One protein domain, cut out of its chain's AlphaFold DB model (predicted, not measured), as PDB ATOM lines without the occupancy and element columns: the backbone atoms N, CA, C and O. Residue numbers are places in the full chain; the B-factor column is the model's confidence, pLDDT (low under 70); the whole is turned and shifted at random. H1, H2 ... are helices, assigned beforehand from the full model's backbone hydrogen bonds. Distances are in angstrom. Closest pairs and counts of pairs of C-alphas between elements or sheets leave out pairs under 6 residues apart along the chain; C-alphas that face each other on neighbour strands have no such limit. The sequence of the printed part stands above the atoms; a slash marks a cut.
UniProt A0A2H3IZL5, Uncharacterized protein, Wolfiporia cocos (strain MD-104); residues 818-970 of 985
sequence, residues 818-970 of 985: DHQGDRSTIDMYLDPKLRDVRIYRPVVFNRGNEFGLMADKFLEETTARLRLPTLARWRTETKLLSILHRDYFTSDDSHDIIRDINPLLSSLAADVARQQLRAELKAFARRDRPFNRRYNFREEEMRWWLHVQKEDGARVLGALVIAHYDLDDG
ATOM      1  N   ASP A 818     141.270  54.980  49.125       63.47
ATOM      2  CA  ASP A 818     141.293  54.811  50.576       63.47
ATOM      3  C   ASP A 818     141.474  53.326  50.968       63.47
ATOM      4  O   ASP A 818     141.277  52.401  50.169       63.47
ATOM      5  N   HIS A 819     141.905  53.075  52.201       54.28
ATOM      6  CA  HIS A 819     142.115  51.744  52.764       54.28
ATOM      7  C   HIS A 819     140.795  51.026  53.080       54.28
ATOM      8  O   HIS A 819     140.745  49.795  53.025       54.28
ATOM      9  N   GLN A 820     139.713  51.773  53.328       60.03
ATOM     10  CA  GLN A 820     138.365  51.214  53.487       60.03
ATOM     11  C   GLN A 820     137.805  50.699  52.143       60.03
ATOM     12  O   GLN A 820     137.152  49.655  52.091       60.03
ATOM     13  N   GLY A 821     138.158  51.361  51.034       61.44
ATOM     14  CA  GLY A 821     137.756  51.002  49.667       61.44
ATOM     15  C   GLY A 821     138.350  49.696  49.118       61.44
ATOM     16  O   GLY A 821     137.864  49.176  48.109       61.44
ATOM     17  N   ASP A 822     139.366  49.121  49.776       73.44
ATOM     18  CA  ASP A 822     140.001  47.859  49.361       73.44
ATOM     19  C   ASP A 822     138.981  46.734  49.166       73.44
ATOM     20  O   ASP A 822     139.048  46.015  48.172       73.44
ATOM     21  N   ARG A 823     138.036  46.578  50.101       77.50
ATOM     22  CA  ARG A 823     137.066  45.477  50.069       77.50
ATOM     23  C   ARG A 823     136.114  45.606  48.882       77.50
ATOM     24  O   ARG A 823     136.099  44.717  48.041       77.50
ATOM     25  N   SER A 824     135.442  46.746  48.729       77.19
ATOM     26  CA  SER A 824     134.571  47.011  47.574       77.19
ATOM     27  C   SER A 824     135.314  46.876  46.238       77.19
ATOM     28  O   SER A 824     134.755  46.375  45.267       77.19
ATOM     29  N   THR A 825     136.599  47.253  46.192       79.75
ATOM     30  CA  THR A 825     137.466  47.067  45.015       79.75
ATOM     31  C   THR A 825     137.699  45.588  44.686       79.75
ATOM     32  O   THR A 825     137.727  45.217  43.511       79.75
ATOM     33  N   ILE A 826     137.880  44.748  45.707       85.38
ATOM     34  CA  ILE A 826     138.110  43.301  45.589       85.38
ATOM     35  C   ILE A 826     136.826  42.584  45.197       85.38
ATOM     36  O   ILE A 826     136.828  41.859  44.205       85.38
ATOM     37  N   ASP A 827     135.735  42.840  45.918       85.31
ATOM     38  CA  ASP A 827     134.418  42.245  45.676       85.31
ATOM     39  C   ASP A 827     133.968  42.547  44.242       85.31
ATOM     40  O   ASP A 827     133.583  41.649  43.496       85.31
ATOM     41  N   MET A 828     134.127  43.803  43.807       85.38
ATOM     42  CA  MET A 828     133.870  44.215  42.430       85.38
ATOM     43  C   MET A 828     134.793  43.506  41.426       85.38
ATOM     44  O   MET A 828     134.317  43.021  40.402       85.38
ATOM     45  N   TYR A 829     136.107  43.447  41.679       88.62
ATOM     46  CA  TYR A 829     137.060  42.843  40.739       88.62
ATOM     47  C   TYR A 829     136.854  41.331  40.587       88.62
ATOM     48  O   TYR A 829     137.064  40.795  39.499       88.62
ATOM     49  N   LEU A 830     136.465  40.644  41.663       91.12
ATOM     50  CA  LEU A 830     136.271  39.197  41.696       91.12
ATOM     51  C   LEU A 830     134.879  38.755  41.225       91.12
ATOM     52  O   LEU A 830     134.743  37.593  40.840       91.12
ATOM     53  N   ASP A 831     133.883  39.647  41.175       89.44
ATOM     54  CA  ASP A 831     132.522  39.287  40.768       89.44
ATOM     55  C   ASP A 831     132.466  38.765  39.314       89.44
ATOM     56  O   ASP A 831     132.681  39.520  38.350       89.44
ATOM     57  N   PRO A 832     132.129  37.475  39.100       88.69
ATOM     58  CA  PRO A 832     132.024  36.896  37.769       88.69
ATOM     59  C   PRO A 832     130.864  37.488  36.945       88.69
ATOM     60  O   PRO A 832     130.876  37.334  35.722       88.69
ATOM     61  N   LYS A 833     129.910  38.200  37.574       86.19
ATOM     62  CA  LYS A 833     128.880  39.019  36.911       86.19
ATOM     63  C   LYS A 833     129.513  40.253  36.272       86.19
ATOM     64  O   LYS A 833     129.469  40.409  35.051       86.19
ATOM     65  N   LEU A 834     130.131  41.114  37.090       81.00
ATOM     66  CA  LEU A 834     130.712  42.393  36.657       81.00
ATOM     67  C   LEU A 834     131.832  42.190  35.635       81.00
ATOM     68  O   LEU A 834     131.964  42.961  34.686       81.00
ATOM     69  N   ARG A 835     132.588  41.096  35.761       76.00
ATOM     70  CA  ARG A 835     133.680  40.723  34.858       76.00
ATOM     71  C   ARG A 835     133.307  40.623  33.374       76.00
ATOM     72  O   ARG A 835     134.194  40.810  32.532       76.00
ATOM     73  N   ASP A 836     132.051  40.328  33.028       66.69
ATOM     74  CA  ASP A 836     131.589  40.310  31.629       66.69
ATOM     75  C   ASP A 836     131.040  41.667  31.138       66.69
ATOM     76  O   ASP A 836     130.912  41.888  29.930       66.69
ATOM     77  N   VAL A 837     130.779  42.606  32.054       62.56
ATOM     78  CA  VAL A 837     130.176  43.910  31.758       62.56
ATOM     79  C   VAL A 837     131.179  44.824  31.046       62.56
ATOM     80  O   VAL A 837     132.358  44.917  31.394       62.56
ATOM     81  N   ARG A 838     130.704  45.530  30.011       57.31
ATOM     82  CA  ARG A 838     131.543  46.397  29.163       57.31
ATOM     83  C   ARG A 838     132.114  47.615  29.889       57.31
ATOM     84  O   ARG A 838     133.080  48.172  29.386       57.31
ATOM     85  N   ILE A 839     131.573  47.957  31.053       51.53
ATOM     86  CA  ILE A 839     131.964  49.068  31.930       51.53
ATOM     87  C   ILE A 839     133.467  49.049  32.307       51.53
ATOM     88  O   ILE A 839     134.070  50.099  32.496       51.53
ATOM     89  N   TYR A 840     134.137  47.885  32.325       52.97
ATOM     90  CA  TYR A 840     135.601  47.825  32.515       52.97
ATOM     91  C   TYR A 840     136.437  48.271  31.312       52.97
ATOM     92  O   TYR A 840     137.654  48.461  31.433       52.97
ATOM     93  N   ARG A 841     135.826  48.434  30.136       51.00
ATOM     94  CA  ARG A 841     136.400  49.295  29.109       51.00
ATOM     95  C   ARG A 841     136.186  50.716  29.652       51.00
ATOM     96  O   ARG A 841     135.026  51.105  29.730       51.00
ATOM     97  N   PRO A 842     137.244  51.467  30.031       48.56
ATOM     98  CA  PRO A 842     137.053  52.849  30.465       48.56
ATOM     99  C   PRO A 842     136.254  53.569  29.384       48.56
ATOM    100  O   PRO A 842     136.509  53.305  28.202       48.56
ATOM    101  N   VAL A 843     135.300  54.417  29.780       46.16
ATOM    102  CA  VAL A 843     134.538  55.260  28.849       46.16
ATOM    103  C   VAL A 843     135.565  55.934  27.948       46.16
ATOM    104  O   VAL A 843     136.419  56.684  28.418       46.16
ATOM    105  N   VAL A 844     135.610  55.516  26.679       41.44
ATOM    106  CA  VAL A 844     136.763  55.820  25.827       41.44
ATOM    107  C   VAL A 844     136.594  57.256  25.381       41.44
ATOM    108  O   VAL A 844     135.904  57.487  24.389       41.44
ATOM    109  N   PHE A 845     137.202  58.179  26.140       49.84
ATOM    110  CA  PHE A 845     137.221  59.617  25.885       49.84
ATOM    111  C   PHE A 845     137.296  59.857  24.381       49.84
ATOM    112  O   PHE A 845     138.233  59.401  23.715       49.84
ATOM    113  N   ASN A 846     136.226  60.434  23.835       39.81
ATOM    114  CA  ASN A 846     135.933  60.300  22.419       39.81
ATOM    115  C   ASN A 846     136.985  61.060  21.602       39.81
ATOM    116  O   ASN A 846     136.937  62.282  21.511       39.81
ATOM    117  N   ARG A 847     137.941  60.329  21.011       41.31
ATOM    118  CA  ARG A 847     139.205  60.840  20.434       41.31
ATOM    119  C   ARG A 847     139.087  61.903  19.329       41.31
ATOM    120  O   ARG A 847     140.111  62.336  18.809       41.31
ATOM    121  N   GLY A 848     137.872  62.286  18.944       39.09
ATOM    122  CA  GLY A 848     137.587  63.399  18.043       39.09
ATOM    123  C   GLY A 848     137.285  64.742  18.725       39.09
ATOM    124  O   GLY A 848     137.248  65.737  18.009       39.09
ATOM    125  N   ASN A 849     137.069  64.805  20.048       39.84
ATOM    126  CA  ASN A 849     136.865  66.071  20.765       39.84
ATOM    127  C   ASN A 849     138.144  66.549  21.483       39.84
ATOM    128  O   ASN A 849     139.034  65.759  21.808       39.84
ATOM    129  N   GLU A 850     138.259  67.860  21.712       44.00
ATOM    130  CA  GLU A 850     139.469  68.468  22.291       44.00
ATOM    131  C   GLU A 850     139.722  67.999  23.735       44.00
ATOM    132  O   GLU A 850     140.870  67.793  24.132       44.00
ATOM    133  N   PHE A 851     138.654  67.698  24.481       40.97
ATOM    134  CA  PHE A 851     138.717  67.066  25.801       40.97
ATOM    135  C   PHE A 851     139.373  65.677  25.764       40.97
ATOM    136  O   PHE A 851     140.198  65.372  26.619       40.97
ATOM    137  N   GLY A 852     139.104  64.855  24.745       42.38
ATOM    138  CA  GLY A 852     139.774  63.567  24.546       42.38
ATOM    139  C   GLY A 852     141.277  63.702  24.286       42.38
ATOM    140  O   GLY A 852     142.050  62.840  24.703       42.38
ATOM    141  N   LEU A 853     141.710  64.805  23.665       44.38
ATOM    142  CA  LEU A 853     143.129  65.130  23.468       44.38
ATOM    143  C   LEU A 853     143.793  65.675  24.744       44.38
ATOM    144  O   LEU A 853     144.980  65.419  24.957       44.38
ATOM    145  N   MET A 854     143.054  66.374  25.614       41.59
ATOM    146  CA  MET A 854     143.537  66.712  26.961       41.59
ATOM    147  C   MET A 854     143.628  65.468  27.855       41.59
ATOM    148  O   MET A 854     144.642  65.279  28.522       41.59
ATOM    149  N   ALA A 855     142.630  64.582  27.813       39.59
ATOM    150  CA  ALA A 855     142.604  63.337  28.576       39.59
ATOM    151  C   ALA A 855     143.730  62.374  28.162       39.59
ATOM    152  O   ALA A 855     144.432  61.867  29.035       39.59
ATOM    153  N   ASP A 856     143.978  62.165  26.858       40.09
ATOM    154  CA  ASP A 856     145.126  61.359  26.402       40.09
ATOM    155  C   ASP A 856     146.464  61.975  26.890       40.09
ATOM    156  O   ASP A 856     147.354  61.221  27.271       40.09
ATOM    157  N   LYS A 857     146.585  63.313  26.991       41.84
ATOM    158  CA  LYS A 857     147.744  64.007  27.602       41.84
ATOM    159  C   LYS A 857     147.868  63.772  29.112       41.84
ATOM    160  O   LYS A 857     148.962  63.502  29.599       41.84
ATOM    161  N   PHE A 858     146.768  63.869  29.857       38.19
ATOM    162  CA  PHE A 858     146.746  63.646  31.309       38.19
ATOM    163  C   PHE A 858     147.092  62.182  31.652       38.19
ATOM    164  O   PHE A 858     147.795  61.896  32.619       38.19
ATOM    165  N   LEU A 859     146.679  61.245  30.792       39.56
ATOM    166  CA  LEU A 859     146.983  59.815  30.888       39.56
ATOM    167  C   LEU A 859     148.431  59.444  30.503       39.56
ATOM    168  O   LEU A 859     148.845  58.303  30.744       39.56
ATOM    169  N   GLU A 860     149.227  60.362  29.939       40.12
ATOM    170  CA  GLU A 860     150.664  60.127  29.740       40.12
ATOM    171  C   GLU A 860     151.448  60.185  31.060       40.12
ATOM    172  O   GLU A 860     152.503  59.545  31.164       40.12
ATOM    173  N   GLU A 861     150.947  60.878  32.088       38.03
ATOM    174  CA  GLU A 861     151.665  61.064  33.349       38.03
ATOM    175  C   GLU A 861     151.826  59.741  34.123       38.03
ATOM    176  O   GLU A 861     150.918  58.914  34.219       38.03
ATOM    177  N   THR A 862     153.035  59.473  34.632       39.06
ATOM    178  CA  THR A 862     153.463  58.090  34.939       39.06
ATOM    179  C   THR A 862     152.667  57.423  36.068       39.06
ATOM    180  O   THR A 862     152.513  56.200  36.072       39.06
ATOM    181  N   THR A 863     152.126  58.214  36.991       38.69
ATOM    182  CA  THR A 863     151.259  57.808  38.110       38.69
ATOM    183  C   THR A 863     149.826  57.479  37.683       38.69
ATOM    184  O   THR A 863     149.234  56.559  38.243       38.69
ATOM    185  N   ALA A 864     149.288  58.131  36.645       39.31
ATOM    186  CA  ALA A 864     147.934  57.890  36.125       39.31
ATOM    187  C   ALA A 864     147.793  56.565  35.338       39.31
ATOM    188  O   ALA A 864     146.697  56.148  34.963       39.31
ATOM    189  N   ARG A 865     148.901  55.856  35.078       38.47
ATOM    190  CA  ARG A 865     148.955  54.720  34.134       38.47
ATOM    191  C   ARG A 865     148.250  53.438  34.594       38.47
ATOM    192  O   ARG A 865     148.064  52.526  33.783       38.47
ATOM    193  N   LEU A 866     147.832  53.334  35.857       43.03
ATOM    194  CA  LEU A 866     147.029  52.206  36.341       43.03
ATOM    195  C   LEU A 866     145.545  52.394  35.989       43.03
ATOM    196  O   LEU A 866     144.726  52.675  36.858       43.03
ATOM    197  N   ARG A 867     145.185  52.142  34.718       64.12
ATOM    198  CA  ARG A 867     143.778  51.973  34.284       64.12
ATOM    199  C   ARG A 867     143.017  51.124  35.306       64.12
ATOM    200  O   ARG A 867     143.554  50.080  35.679       64.12
ATOM    201  N   LEU A 868     141.782  51.494  35.662       63.28
ATOM    202  CA  LEU A 868     141.007  50.909  36.773       63.28
ATOM    203  C   LEU A 868     141.114  49.367  36.926       63.28
ATOM    204  O   LEU A 868     141.447  48.928  38.024       63.28
ATOM    205  N   PRO A 869     140.995  48.518  35.875       69.31
ATOM    206  CA  PRO A 869     141.158  47.060  36.023       69.31
ATOM    207  C   PRO A 869     142.565  46.606  36.462       69.31
ATOM    208  O   PRO A 869     142.739  45.524  37.015       69.31
ATOM    209  N   THR A 870     143.590  47.419  36.209       76.00
ATOM    210  CA  THR A 870     144.988  47.187  36.615       76.00
ATOM    211  C   THR A 870     145.220  47.588  38.067       76.00
ATOM    212  O   THR A 870     145.924  46.867  38.773       76.00
ATOM    213  N   LEU A 871     144.618  48.699  38.510       73.50
ATOM    214  CA  LEU A 871     144.632  49.122  39.911       73.50
ATOM    215  C   LEU A 871     143.852  48.131  40.778       73.50
ATOM    216  O   LEU A 871     144.395  47.620  41.752       73.50
ATOM    217  N   ALA A 872     142.625  47.793  40.373       78.38
ATOM    218  CA  ALA A 872     141.775  46.836  41.072       78.38
ATOM    219  C   ALA A 872     142.434  45.449  41.157       78.38
ATOM    220  O   ALA A 872     142.475  44.857  42.236       78.38
ATOM    221  N   ARG A 873     143.081  44.973  40.076       86.12
ATOM    222  CA  ARG A 873     143.920  43.763  40.134       86.12
ATOM    223  C   ARG A 873     145.078  43.911  41.118       86.12
ATOM    224  O   ARG A 873     145.374  42.950  41.813       86.12
ATOM    225  N   TRP A 874     145.768  45.051  41.158       84.31
ATOM    226  CA  TRP A 874     146.918  45.244  42.047       84.31
ATOM    227  C   TRP A 874     146.515  45.323  43.528       84.31
ATOM    228  O   TRP A 874     147.188  44.715  44.362       84.31
ATOM    229  N   ARG A 875     145.393  45.977  43.858       82.00
ATOM    230  CA  ARG A 875     144.809  45.946  45.210       82.00
ATOM    231  C   ARG A 875     144.358  44.543  45.590       82.00
ATOM    232  O   ARG A 875     144.748  44.053  46.643       82.00
ATOM    233  N   THR A 876     143.667  43.849  44.685       86.31
ATOM    234  CA  THR A 876     143.274  42.445  44.880       86.31
ATOM    235  C   THR A 876     144.487  41.537  45.081       86.31
ATOM    236  O   THR A 876     144.523  40.771  46.036       86.31
ATOM    237  N   GLU A 877     145.534  41.660  44.259       89.69
ATOM    238  CA  GLU A 877     146.795  40.935  44.455       89.69
ATOM    239  C   GLU A 877     147.386  41.238  45.836       89.69
ATOM    240  O   GLU A 877     147.736  40.314  46.562       89.69
ATOM    241  N   THR A 878     147.450  42.510  46.232       85.75
ATOM    242  CA  THR A 878     148.043  42.937  47.506       85.75
ATOM    243  C   THR A 878     147.251  42.430  48.716       85.75
ATOM    244  O   THR A 878     147.853  41.893  49.647       85.75
ATOM    245  N   LYS A 879     145.914  42.515  48.701       86.19
ATOM    246  CA  LYS A 879     145.068  42.038  49.803       86.19
ATOM    247  C   LYS A 879     145.018  40.517  49.877       86.19
ATOM    248  O   LYS A 879     145.221  39.978  50.961       86.19
ATOM    249  N   LEU A 880     144.839  39.816  48.754       88.56
ATOM    250  CA  LEU A 880     144.857  38.350  48.740       88.56
ATOM    251  C   LEU A 880     146.247  37.811  49.128       88.56
ATOM    252  O   LEU A 880     146.328  36.832  49.863       88.56
ATOM    253  N   LEU A 881     147.345  38.487  48.754       88.12
ATOM    254  CA  LEU A 881     148.684  38.199  49.294       88.12
ATOM    255  C   LEU A 881     148.789  38.488  50.801       88.12
ATOM    256  O   LEU A 881     149.526  37.780  51.486       88.12
ATOM    257  N   SER A 882     148.082  39.494  51.327       85.62
ATOM    258  CA  SER A 882     148.060  39.791  52.767       85.62
ATOM    259  C   SER A 882     147.290  38.736  53.570       85.62
ATOM    260  O   SER A 882     147.797  38.311  54.601       85.62
ATOM    261  N   ILE A 883     146.155  38.238  53.063       83.88
ATOM    262  CA  ILE A 883     145.388  37.114  53.634       83.88
ATOM    263  C   ILE A 883     146.244  35.843  53.584       83.88
ATOM    264  O   ILE A 883     146.511  35.223  54.612       83.88
ATOM    265  N   LEU A 884     146.795  35.521  52.406       86.12
ATOM    266  CA  LEU A 884     147.707  34.392  52.206       86.12
ATOM    267  C   LEU A 884     148.933  34.462  53.134       86.12
ATOM    268  O   LEU A 884     149.401  33.436  53.614       86.12
ATOM    269  N   HIS A 885     149.465  35.653  53.420       83.19
ATOM    270  CA  HIS A 885     150.554  35.795  54.384       83.19
ATOM    271  C   HIS A 885     150.068  35.656  55.832       83.19
ATOM    272  O   HIS A 885     150.691  34.911  56.587       83.19
ATOM    273  N   ARG A 886     149.022  36.392  56.229       81.12
ATOM    274  CA  ARG A 886     148.537  36.517  57.614       81.12
ATOM    275  C   ARG A 886     148.015  35.186  58.143       81.12
ATOM    276  O   ARG A 886     148.472  34.742  59.193       81.12
ATOM    277  N   ASP A 887     147.115  34.567  57.389       76.38
ATOM    278  CA  ASP A 887     146.261  33.477  57.870       76.38
ATOM    279  C   ASP A 887     146.821  32.093  57.527       76.38
ATOM    280  O   ASP A 887     146.502  31.113  58.193       76.38
ATOM    281  N   TYR A 888     147.697  32.017  56.518       73.50
ATOM    282  CA  TYR A 888     148.233  30.752  56.017       73.50
ATOM    283  C   TYR A 888     149.756  30.593  56.177       73.50
ATOM    284  O   TYR A 888     150.220  29.463  56.173       73.50
ATOM    285  N   PHE A 889     150.557  31.659  56.346       79.50
ATOM    286  CA  PHE A 889     152.035  31.549  56.352       79.50
ATOM    287  C   PHE A 889     152.753  32.415  57.416       79.50
ATOM    288  O   PHE A 889     153.840  32.941  57.162       79.50
ATOM    289  N   THR A 890     152.171  32.588  58.609       72.81
ATOM    290  CA  THR A 890     152.783  33.339  59.734       72.81
ATOM    291  C   THR A 890     153.558  32.495  60.755       72.81
ATOM    292  O   THR A 890     154.336  33.072  61.515       72.81
ATOM    293  N   SER A 891     153.383  31.170  60.795       68.88
ATOM    294  CA  SER A 891     153.998  30.272  61.791       68.88
ATOM    295  C   SER A 891     154.557  28.985  61.172       68.88
ATOM    296  O   SER A 891     154.098  28.548  60.117       68.88
ATOM    297  N   ASP A 892     155.513  28.340  61.847       64.31
ATOM    298  CA  ASP A 892     156.025  27.021  61.435       64.31
ATOM    299  C   ASP A 892     154.969  25.908  61.625       64.31
ATOM    300  O   ASP A 892     154.907  24.970  60.831       64.31
ATOM    301  N   ASP A 893     154.066  26.061  62.603       69.00
ATOM    302  CA  ASP A 893     152.911  25.174  62.836       69.00
ATOM    303  C   ASP A 893     151.783  25.344  61.792       69.00
ATOM    304  O   ASP A 893     150.769  24.643  61.834       69.00
ATOM    305  N   SER A 894     151.925  26.283  60.846       64.75
ATOM    306  CA  SER A 894     150.858  26.637  59.901       64.75
ATOM    307  C   SER A 894     150.378  25.464  59.046       64.75
ATOM    308  O   SER A 894     149.194  25.412  58.743       64.75
ATOM    309  N   HIS A 895     151.221  24.489  58.692       70.44
ATOM    310  CA  HIS A 895     150.836  23.417  57.758       70.44
ATOM    311  C   HIS A 895     149.600  22.597  58.166       70.44
ATOM    312  O   HIS A 895     148.863  22.161  57.276       70.44
ATOM    313  N   ASP A 896     149.349  22.406  59.463       74.94
ATOM    314  CA  ASP A 896     148.141  21.720  59.935       74.94
ATOM    315  C   ASP A 896     146.940  22.684  60.017       74.94
ATOM    316  O   ASP A 896     145.846  22.322  59.592       74.94
ATOM    317  N   ILE A 897     147.149  23.950  60.399       70.31
ATOM    318  CA  ILE A 897     146.110  25.001  60.366       70.31
ATOM    319  C   ILE A 897     145.623  25.251  58.924       70.31
ATOM    320  O   ILE A 897     144.422  25.311  58.672       70.31
ATOM    321  N   ILE A 898     146.539  25.324  57.949       73.19
ATOM    322  CA  ILE A 898     146.207  25.405  56.520       73.19
ATOM    323  C   ILE A 898     145.424  24.157  56.093       73.19
ATOM    324  O   ILE A 898     144.501  24.279  55.294       73.19
ATOM    325  N   ARG A 899     145.775  22.956  56.582       79.69
ATOM    326  CA  ARG A 899     145.058  21.719  56.222       79.69
ATOM    327  C   ARG A 899     143.604  21.754  56.683       79.69
ATOM    328  O   ARG A 899     142.744  21.336  55.912       79.69
ATOM    329  N   ASP A 900     143.357  22.265  57.883       76.38
ATOM    330  CA  ASP A 900     142.020  22.323  58.472       76.38
ATOM    331  C   ASP A 900     141.168  23.467  57.886       76.38
ATOM    332  O   ASP A 900     139.977  23.273  57.654       76.38
ATOM    333  N   ILE A 901     141.761  24.634  57.588       74.69
ATOM    334  CA  ILE A 901     141.052  25.783  56.984       74.69
ATOM    335  C   ILE A 901     140.854  25.601  55.471       74.69
ATOM    336  O   ILE A 901     139.772  25.845  54.944       74.69
ATOM    337  N   ASN A 902     141.904  25.215  54.741       81.69
ATOM    338  CA  ASN A 902     141.855  25.072  53.288       81.69
ATOM    339  C   ASN A 902     142.838  23.987  52.792       81.69
ATOM    340  O   ASN A 902     143.971  24.293  52.392       81.69
ATOM    341  N   PRO A 903     142.427  22.703  52.747       86.12
ATOM    342  CA  PRO A 903     143.329  21.604  52.397       86.12
ATOM    343  C   PRO A 903     143.933  21.736  50.992       86.12
ATOM    344  O   PRO A 903     145.020  21.206  50.743       86.12
ATOM    345  N   LEU A 904     143.305  22.499  50.088       84.94
ATOM    346  CA  LEU A 904     143.854  22.791  48.765       84.94
ATOM    347  C   LEU A 904     145.080  23.720  48.800       84.94
ATOM    348  O   LEU A 904     145.915  23.614  47.901       84.94
ATOM    349  N   LEU A 905     145.255  24.560  49.822       88.94
ATOM    350  CA  LEU A 905     146.479  25.347  50.009       88.94
ATOM    351  C   LEU A 905     147.570  24.558  50.757       88.94
ATOM    352  O   LEU A 905     148.755  24.802  50.537       88.94
ATOM    353  N   SER A 906     147.200  23.558  51.568       88.06
ATOM    354  CA  SER A 906     148.125  22.874  52.499       88.06
ATOM    355  C   SER A 906     149.319  22.154  51.853       88.06
ATOM    356  O   SER A 906     150.333  21.928  52.517       88.06
ATOM    357  N   SER A 907     149.226  21.817  50.561       89.44
ATOM    358  CA  SER A 907     150.289  21.162  49.788       89.44
ATOM    359  C   SER A 907     151.207  22.126  49.018       89.44
ATOM    360  O   SER A 907     151.990  21.668  48.186       89.44
ATOM    361  N   LEU A 908     151.084  23.444  49.208       90.81
ATOM    362  CA  LEU A 908     151.841  24.460  48.471       90.81
ATOM    363  C   LEU A 908     152.796  25.212  49.405       90.81
ATOM    364  O   LEU A 908     152.382  25.772  50.415       90.81
ATOM    365  N   ALA A 909     154.076  25.287  49.035       89.56
ATOM    366  CA  ALA A 909     155.018  26.180  49.707       89.56
ATOM    367  C   ALA A 909     154.638  27.651  49.455       89.56
ATOM    368  O   ALA A 909     154.189  27.993  48.356       89.56
ATOM    369  N   ALA A 910     154.874  28.530  50.434       85.50
ATOM    370  CA  ALA A 910     154.406  29.919  50.411       85.50
ATOM    371  C   ALA A 910     154.737  30.677  49.112       85.50
ATOM    372  O   ALA A 910     153.863  31.309  48.519       85.50
ATOM    373  N   ASP A 911     155.971  30.575  48.613       86.69
ATOM    374  CA  ASP A 911     156.370  31.256  47.376       86.69
ATOM    375  C   ASP A 911     155.782  30.631  46.103       86.69
ATOM    376  O   ASP A 911     155.582  31.344  45.119       86.69
ATOM    377  N   VAL A 912     155.422  29.343  46.127       92.81
ATOM    378  CA  VAL A 912     154.673  28.699  45.036       92.81
ATOM    379  C   VAL A 912     153.233  29.206  45.028       92.81
ATOM    380  O   VAL A 912     152.752  29.617  43.975       92.81
ATOM    381  N   ALA A 913     152.578  29.284  46.190       91.81
ATOM    382  CA  ALA A 913     151.231  29.846  46.310       91.81
ATOM    383  C   ALA A 913     151.188  31.327  45.875       91.81
ATOM    384  O   ALA A 913     150.324  31.717  45.091       91.81
ATOM    385  N   ARG A 914     152.175  32.143  46.278       90.25
ATOM    386  CA  ARG A 914     152.326  33.546  45.831       90.25
ATOM    387  C   ARG A 914     152.520  33.668  44.312       90.25
ATOM    388  O   ARG A 914     151.981  34.588  43.696       90.25
ATOM    389  N   GLN A 915     153.296  32.773  43.695       93.06
ATOM    390  CA  GLN A 915     153.500  32.752  42.238       93.06
ATOM    391  C   GLN A 915     152.249  32.281  41.486       93.06
ATOM    392  O   GLN A 915     151.898  32.877  40.467       93.06
ATOM    393  N   GLN A 916     151.553  31.265  42.003       95.19
ATOM    394  CA  GLN A 916     150.289  30.785  41.449       95.19
ATOM    395  C   GLN A 916     149.218  31.871  41.527       95.19
ATOM    396  O   GLN A 916     148.714  32.251  40.480       95.19
ATOM    397  N   LEU A 917     148.968  32.488  42.689       94.88
ATOM    398  CA  LEU A 917     148.005  33.591  42.833       94.88
ATOM    399  C   LEU A 917     148.205  34.702  41.782       94.88
ATOM    400  O   LEU A 917     147.246  35.172  41.175       94.88
ATOM    401  N   ARG A 918     149.460  35.079  41.502       93.31
ATOM    402  CA  ARG A 918     149.812  36.058  40.454       93.31
ATOM    403  C   ARG A 918     149.511  35.579  39.034       93.31
ATOM    404  O   ARG A 918     149.088  36.378  38.196       93.31
ATOM    405  N   ALA A 919     149.754  34.306  38.738       94.50
ATOM    406  CA  ALA A 919     149.418  33.708  37.449       94.50
ATOM    407  C   ALA A 919     147.895  33.579  37.274       94.50
ATOM    408  O   ALA A 919     147.365  33.939  36.224       94.50
ATOM    409  N   GLU A 920     147.195  33.151  38.322       95.88
ATOM    410  CA  GLU A 920     145.751  32.932  38.361       95.88
ATOM    411  C   GLU A 920     144.974  34.259  38.268       95.88
ATOM    412  O   GLU A 920     144.120  34.397  37.397       95.88
ATOM    413  N   LEU A 921     145.350  35.307  39.018       92.44
ATOM    414  CA  LEU A 921     144.781  36.662  38.866       92.44
ATOM    415  C   LEU A 921     144.983  37.242  37.455       92.44
ATOM    416  O   LEU A 921     144.141  37.990  36.951       92.44
ATOM    417  N   LYS A 922     146.098  36.900  36.801       91.50
ATOM    418  CA  LYS A 922     146.414  37.320  35.429       91.50
ATOM    419  C   LYS A 922     145.609  36.535  34.388       91.50
ATOM    420  O   LYS A 922     145.181  37.134  33.402       91.50
ATOM    421  N   ALA A 923     145.370  35.243  34.613       92.06
ATOM    422  CA  ALA A 923     144.495  34.397  33.800       92.06
ATOM    423  C   ALA A 923     143.018  34.816  33.935       92.06
ATOM    424  O   ALA A 923     142.327  35.002  32.931       92.06
ATOM    425  N   PHE A 924     142.561  35.085  35.162       92.88
ATOM    426  CA  PHE A 924     141.235  35.623  35.467       92.88
ATOM    427  C   PHE A 924     140.970  36.933  34.709       92.88
ATOM    428  O   PHE A 924     139.971  37.020  33.987       92.88
ATOM    429  N   ALA A 925     141.905  37.893  34.778       87.69
ATOM    430  CA  ALA A 925     141.838  39.172  34.060       87.69
ATOM    431  C   ALA A 925     141.783  39.015  32.530       87.69
ATOM    432  O   ALA A 925     141.116  39.784  31.840       87.69
ATOM    433  N   ARG A 926     142.500  38.024  31.987       89.19
ATOM    434  CA  ARG A 926     142.546  37.726  30.546       89.19
ATOM    435  C   ARG A 926     141.346  36.943  30.033       89.19
ATOM    436  O   ARG A 926     141.116  36.933  28.827       89.19
ATOM    437  N   ARG A 927     140.594  36.304  30.935       90.12
ATOM    438  CA  ARG A 927     139.600  35.269  30.612       90.12
ATOM    439  C   ARG A 927     140.236  34.038  29.948       90.12
ATOM    440  O   ARG A 927     139.641  33.420  29.068       90.12
ATOM    441  N   ASP A 928     141.431  33.679  30.416       93.81
ATOM    442  CA  ASP A 928     142.045  32.374  30.161       93.81
ATOM    443  C   ASP A 928     141.286  31.274  30.949       93.81
ATOM    444  O   ASP A 928     140.492  31.567  31.851       93.81
ATOM    445  N   ARG A 929     141.507  29.994  30.618       92.06
ATOM    446  CA  ARG A 929     140.984  28.864  31.416       92.06
ATOM    447  C   ARG A 929     141.640  28.827  32.811       92.06
ATOM    448  O   ARG A 929     142.812  29.186  32.903       92.06
ATOM    449  N   PRO A 930     140.922  28.381  33.859       94.31
ATOM    450  CA  PRO A 930     139.527  27.905  33.850       94.31
ATOM    451  C   PRO A 930     138.484  29.030  33.967       94.31
ATOM    452  O   PRO A 930     137.310  28.846  33.651       94.31
ATOM    453  N   PHE A 931     138.910  30.243  34.324       94.50
ATOM    454  CA  PHE A 931     138.047  31.410  34.544       94.50
ATOM    455  C   PHE A 931     137.205  31.845  33.332       94.50
ATOM    456  O   PHE A 931     136.404  32.772  33.441       94.50
ATOM    457  N   ASN A 932     137.394  31.251  32.154       91.38
ATOM    458  CA  ASN A 932     136.549  31.478  30.985       91.38
ATOM    459  C   ASN A 932     135.189  30.743  31.050       91.38
ATOM    460  O   ASN A 932     134.370  30.918  30.143       91.38
ATOM    461  N   ARG A 933     134.929  29.959  32.112       92.44
ATOM    462  CA  ARG A 933     133.591  29.487  32.504       92.44
ATOM    463  C   ARG A 933     132.612  30.666  32.525       92.44
ATOM    464  O   ARG A 933     132.810  31.628  33.265       92.44
ATOM    465  N   ARG A 934     131.534  30.586  31.739       87.56
ATOM    466  CA  ARG A 934     130.449  31.578  31.793       87.56
ATOM    467  C   ARG A 934     129.786  31.541  33.164       87.56
ATOM    468  O   ARG A 934     129.461  30.461  33.650       87.56
ATOM    469  N   TYR A 935     129.548  32.710  33.743       88.19
ATOM    470  CA  TYR A 935     128.659  32.832  34.887       88.19
ATOM    471  C   TYR A 935     127.217  32.511  34.464       88.19
ATOM    472  O   TYR A 935     126.767  32.915  33.387       88.19
ATOM    473  N   ASN A 936     126.496  31.762  35.295       87.38
ATOM    474  CA  ASN A 936     125.078  31.479  35.111       87.38
ATOM    475  C   ASN A 936     124.293  32.351  36.094       87.38
ATOM    476  O   ASN A 936     124.537  32.280  37.288       87.38
ATOM    477  N   PHE A 937     123.310  33.120  35.624       82.00
ATOM    478  CA  PHE A 937     122.499  34.004  36.478       82.00
ATOM    479  C   PHE A 937     121.658  33.272  37.547       82.00
ATOM    480  O   PHE A 937     121.022  33.918  38.372       82.00
ATOM    481  N   ARG A 938     121.615  31.933  37.504       87.12
ATOM    482  CA  ARG A 938     121.008  31.057  38.522       87.12
ATOM    483  C   ARG A 938     122.024  30.394  39.461       87.12
ATOM    484  O   ARG A 938     121.626  29.617  40.319       87.12
ATOM    485  N   GLU A 939     123.316  30.610  39.242       90.44
ATOM    486  CA  GLU A 939     124.402  30.106  40.079       90.44
ATOM    487  C   GLU A 939     124.859  31.237  41.002       90.44
ATOM    488  O   GLU A 939     125.187  32.323  40.536       90.44
ATOM    489  N   GLU A 940     124.885  31.014  42.311       87.94
ATOM    490  CA  GLU A 940     125.417  32.007  43.251       87.94
ATOM    491  C   GLU A 940     126.918  32.232  43.025       87.94
ATOM    492  O   GLU A 940     127.642  31.355  42.556       87.94
ATOM    493  N   GLU A 941     127.404  33.420  43.362       87.62
ATOM    494  CA  GLU A 941     128.796  33.835  43.150       87.62
ATOM    495  C   GLU A 941     129.796  32.920  43.871       87.62
ATOM    496  O   GLU A 941     130.724  32.405  43.244       87.62
ATOM    497  N   MET A 942     129.523  32.603  45.141       89.31
ATOM    498  CA  MET A 942     130.250  31.590  45.909       89.31
ATOM    499  C   MET A 942     130.235  30.220  45.208       89.31
ATOM    500  O   MET A 942     131.257  29.544  45.118       89.31
ATOM    501  N   ARG A 943     129.092  29.817  44.633       92.81
ATOM    502  CA  ARG A 943     128.927  28.532  43.933       92.81
ATOM    503  C   ARG A 943     129.695  28.482  42.606       92.81
ATOM    504  O   ARG A 943     130.227  27.429  42.260       92.81
ATOM    505  N   TRP A 944     129.833  29.609  41.902       94.88
ATOM    506  CA  TRP A 944     130.719  29.725  40.737       94.88
ATOM    507  C   TRP A 944     132.189  29.570  41.146       94.88
ATOM    508  O   TRP A 944     132.915  28.781  40.535       94.88
ATOM    509  N   TRP A 945     132.613  30.244  42.220       95.38
ATOM    510  CA  TRP A 945     133.975  30.136  42.753       95.38
ATOM    511  C   TRP A 945     134.307  28.724  43.269       95.38
ATOM    512  O   TRP A 945     135.365  28.198  42.925       95.38
ATOM    513  N   LEU A 946     133.379  28.057  43.966       94.06
ATOM    514  CA  LEU A 946     133.482  26.653  44.407       94.06
ATOM    515  C   LEU A 946     133.612  25.642  43.256       94.06
ATOM    516  O   LEU A 946     134.173  24.562  43.446       94.06
ATOM    517  N   HIS A 947     133.105  25.957  42.061       94.25
ATOM    518  CA  HIS A 947     133.385  25.156  40.869       94.25
ATOM    519  C   HIS A 947     134.756  25.482  40.277       94.25
ATOM    520  O   HIS A 947     135.530  24.572  39.997       94.25
ATOM    521  N   VAL A 948     135.060  26.768  40.091       94.69
ATOM    522  CA  VAL A 948     136.298  27.227  39.445       94.69
ATOM    523  C   VAL A 948     137.541  26.806  40.237       94.69
ATOM    524  O   VAL A 948     138.520  26.381  39.633       94.69
ATOM    525  N   GLN A 949     137.480  26.800  41.571       95.50
ATOM    526  CA  GLN A 949     138.535  26.298  42.465       95.50
ATOM    527  C   GLN A 949     138.931  24.829  42.195       95.50
ATOM    528  O   GLN A 949     140.062  24.435  42.491       95.50
ATOM    529  N   LYS A 950     138.020  24.011  41.642       93.88
ATOM    530  CA  LYS A 950     138.256  22.588  41.328       93.88
ATOM    531  C   LYS A 950     138.995  22.377  40.001       93.88
ATOM    532  O   LYS A 950     139.418  21.256  39.730       93.88
ATOM    533  N   GLU A 951     139.138  23.410  39.172       95.44
ATOM    534  CA  GLU A 951     139.836  23.331  37.887       95.44
ATOM    535  C   GLU A 951     141.315  23.756  38.015       95.44
ATOM    536  O   GLU A 951     141.664  24.702  38.729       95.44
ATOM    537  N   ASP A 952     142.207  23.066  37.293       92.69
ATOM    538  CA  ASP A 952     143.641  23.375  37.287       92.69
ATOM    539  C   ASP A 952     143.905  24.817  36.818       92.69
ATOM    540  O   ASP A 952     143.523  25.216  35.715       92.69
ATOM    541  N   GLY A 953     144.610  25.596  37.644       92.75
ATOM    542  CA  GLY A 953     144.921  27.003  37.369       92.75
ATOM    543  C   GLY A 953     143.914  28.019  37.920       92.75
ATOM    544  O   GLY A 953     143.911  29.161  37.459       92.75
ATOM    545  N   ALA A 954     143.077  27.638  38.889       95.56
ATOM    546  CA  ALA A 954     142.345  28.578  39.748       95.56
ATOM    547  C   ALA A 954     142.301  28.170  41.233       95.56
ATOM    548  O   ALA A 954     141.448  28.632  41.997       95.56
ATOM    549  N   ARG A 955     143.212  27.286  41.649       94.00
ATOM    550  CA  ARG A 955     143.170  26.623  42.957       94.00
ATOM    551  C   ARG A 955     143.529  27.566  44.103       94.00
ATOM    552  O   ARG A 955     142.959  27.433  45.182       94.00
ATOM    553  N   VAL A 956     144.454  28.505  43.889       95.00
ATOM    554  CA  VAL A 956     144.906  29.443  44.932       95.00
ATOM    555  C   VAL A 956     144.009  30.670  44.986       95.00
ATOM    556  O   VAL A 956     143.604  31.081  46.070       95.00
ATOM    557  N   LEU A 957     143.657  31.230  43.828       95.31
ATOM    558  CA  LEU A 957     142.723  32.342  43.739       95.31
ATOM    559  C   LEU A 957     141.357  31.912  44.277       95.31
ATOM    560  O   LEU A 957     140.899  32.514  45.237       95.31
ATOM    561  N   GLY A 958     140.760  30.832  43.760       95.25
ATOM    562  CA  GLY A 958     139.456  30.351  44.229       95.25
ATOM    563  C   GLY A 958     139.422  30.068  45.733       95.25
ATOM    564  O   GLY A 958     138.482  30.481  46.401       95.25
ATOM    565  N   ALA A 959     140.479  29.462  46.290       92.81
ATOM    566  CA  ALA A 959     140.606  29.250  47.734       92.81
ATOM    567  C   ALA A 959     140.604  30.553  48.547       92.81
ATOM    568  O   ALA A 959     139.941  30.621  49.579       92.81
ATOM    569  N   LEU A 960     141.320  31.582  48.085       91.56
ATOM    570  CA  LEU A 960     141.381  32.875  48.764       91.56
ATOM    571  C   LEU A 960     140.131  33.734  48.534       91.56
ATOM    572  O   LEU A 960     139.811  34.534  49.402       91.56
ATOM    573  N   VAL A 961     139.416  33.568  47.414       91.94
ATOM    574  CA  VAL A 961     138.128  34.244  47.188       91.94
ATOM    575  C   VAL A 961     137.034  33.656  48.080       91.94
ATOM    576  O   VAL A 961     136.320  34.409  48.731       91.94
ATOM    577  N   ILE A 962     136.938  32.325  48.164       91.25
ATOM    578  CA  ILE A 962     135.991  31.648  49.064       91.25
ATOM    579  C   ILE A 962     136.265  32.070  50.512       91.25
ATOM    580  O   ILE A 962     135.375  32.598  51.166       91.25
ATOM    581  N   ALA A 963     137.525  31.998  50.961       86.50
ATOM    582  CA  ALA A 963     137.912  32.451  52.299       86.50
ATOM    583  C   ALA A 963     137.702  33.961  52.542       86.50
ATOM    584  O   ALA A 963     137.595  34.377  53.691       86.50
ATOM    585  N   HIS A 964     137.664  34.793  51.495       86.44
ATOM    586  CA  HIS A 964     137.364  36.226  51.606       86.44
ATOM    587  C   HIS A 964     135.863  36.480  51.808       86.44
ATOM    588  O   HIS A 964     135.521  37.334  52.617       86.44
ATOM    589  N   TYR A 965     134.978  35.711  51.161       83.88
ATOM    590  CA  TYR A 965     133.528  35.783  51.403       83.88
ATOM    591  C   TYR A 965     133.089  35.049  52.689       83.88
ATOM    592  O   TYR A 965     132.226  35.546  53.404       83.88
ATOM    593  N   ASP A 966     133.710  33.917  53.047       81.69
ATOM    594  CA  ASP A 966     133.402  33.167  54.283       81.69
ATOM    595  C   ASP A 966     133.655  33.991  55.566       81.69
ATOM    596  O   ASP A 966     133.072  33.717  56.618       81.69
ATOM    597  N   LEU A 967     134.513  35.017  55.488       69.50
ATOM    598  CA  LEU A 967     134.764  35.973  56.575       69.50
ATOM    599  C   LEU A 967     133.571  36.900  56.869       69.50
ATOM    600  O   LEU A 967     133.550  37.504  57.941       69.50
ATOM    601  N   ASP A 968     132.607  37.021  55.952       58.72
ATOM    602  CA  ASP A 968     131.489  37.964  56.064       58.72
ATOM    603  C   ASP A 968     130.212  37.356  56.647       58.72
ATOM    604  O   ASP A 968     129.583  37.975  57.506       58.72
ATOM    605  N   ASP A 969     129.816  36.160  56.199       54.34
ATOM    606  CA  ASP A 969     128.504  35.601  56.556       54.34
ATOM    607  C   ASP A 969     128.418  35.166  58.026       54.34
ATOM    608  O   ASP A 969     127.334  35.173  58.611       54.34
ATOM    609  N   GLY A 970     129.535  34.740  58.634       51.78
ATOM    610  CA  GLY A 970     129.652  34.357  60.054       51.78
ATOM    611  C   GLY A 970     128.787  33.173  60.531       51.78
ATOM    612  O   GLY A 970     128.967  32.690  61.651       51.78
TER     613      GLY A 970
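AT A GLANCE: This is residues 818 to 970 of the 985 residues of an uncharacterized protein of Wolfiporia cocos (strain MD-104) (UniProt A0A2H3IZL5). Two long helices, H3 and H5, run side by side in opposite ways; H1 crosses H3, and the hairpin of H6 and H7 packs beside them, with H7 about perpendicular to both. H2, reached by a long unnamed stretch, and H4 lie toward opposite ends of the long axis, touching no helix. The printed part has 153 residues, with seven named helices, H1 to H7 in chain order, and no named strand: all helix. It is only just compact, close to loose, with a radius of gyration of the C-alphas of 17.7 A, and elongated, spanning 61 by 36 by 28 A.

IN THESE COORDINATES: Find C-alpha 822 at (140.001, 47.859, 49.361), where H1 begins; it runs to residue 830 over 12.2 A. H2 follows at residues 850 to 858, 12.6 A long. Look next for C-alpha 868 at (141.007, 50.909, 36.773): from there H3, the longest helix, runs 26.4 A to residue 886. H4 holds residues 894 to 901, 10.3 A, and H5 residues 910 to 926, 24.4 A. H6 takes residues 941 to 948, 10.7 A. H7 runs from residue 955 over 21.9 A to residue 969, with C-alpha 969 at (128.504, 35.601, 56.556).

HOW THE PARTS SIT: Begin at H3, which with H7 is a hub, each touching three helices; the helix packing is part aligned and part crossed, with 2 of 5 touching pairs at a shallow tilt. H1 touches H3, closest at the C-alphas of Ile 826 and Thr 876, 5.3 A apart; at 71 degrees they are only just about perpendicular. H5 touches H3 at a shallow tilt of 24 degrees, opposite ways, closest at the C-alphas of Leu 881 and Arg 914, 6.8 A apart. With Leu 960 alone, H7 only just touches H3, with 3 pairs of C-alphas within 8 A; the closest are those of Leu 880 and Leu 960, 6.5 A apart. With residues 956 to 957 alone, H7 touches H5 about perpendicular, at 87 degrees; the C-alphas of Leu 917 and Leu 957 are the closest, 5.5 A apart. H6 and H7 form a helical hairpin at a shallow tilt of 22 degrees, closest at the C-alphas of Trp 945 and Gly 958, 5.7 A apart. H1 and H5 are near each other. Every O i to N i+4 pair is within hydrogen-bond range in H1 to H6; in H7, 8 of 11 are.

THE WHOLE: Look to the C-alphas of Gly 848 and Asp 893 for the two farthest apart, 60.8 A. The printed part has no cut. The links H1 to H2 and H5 to H6 are long, with 19 and 14 residues; residues 860 to 865 stand free. Mean pLDDT of the printed part is 76.1; residues 818 to 821, 836 to 869, 891 to 894 and 967 to 970 are under 70.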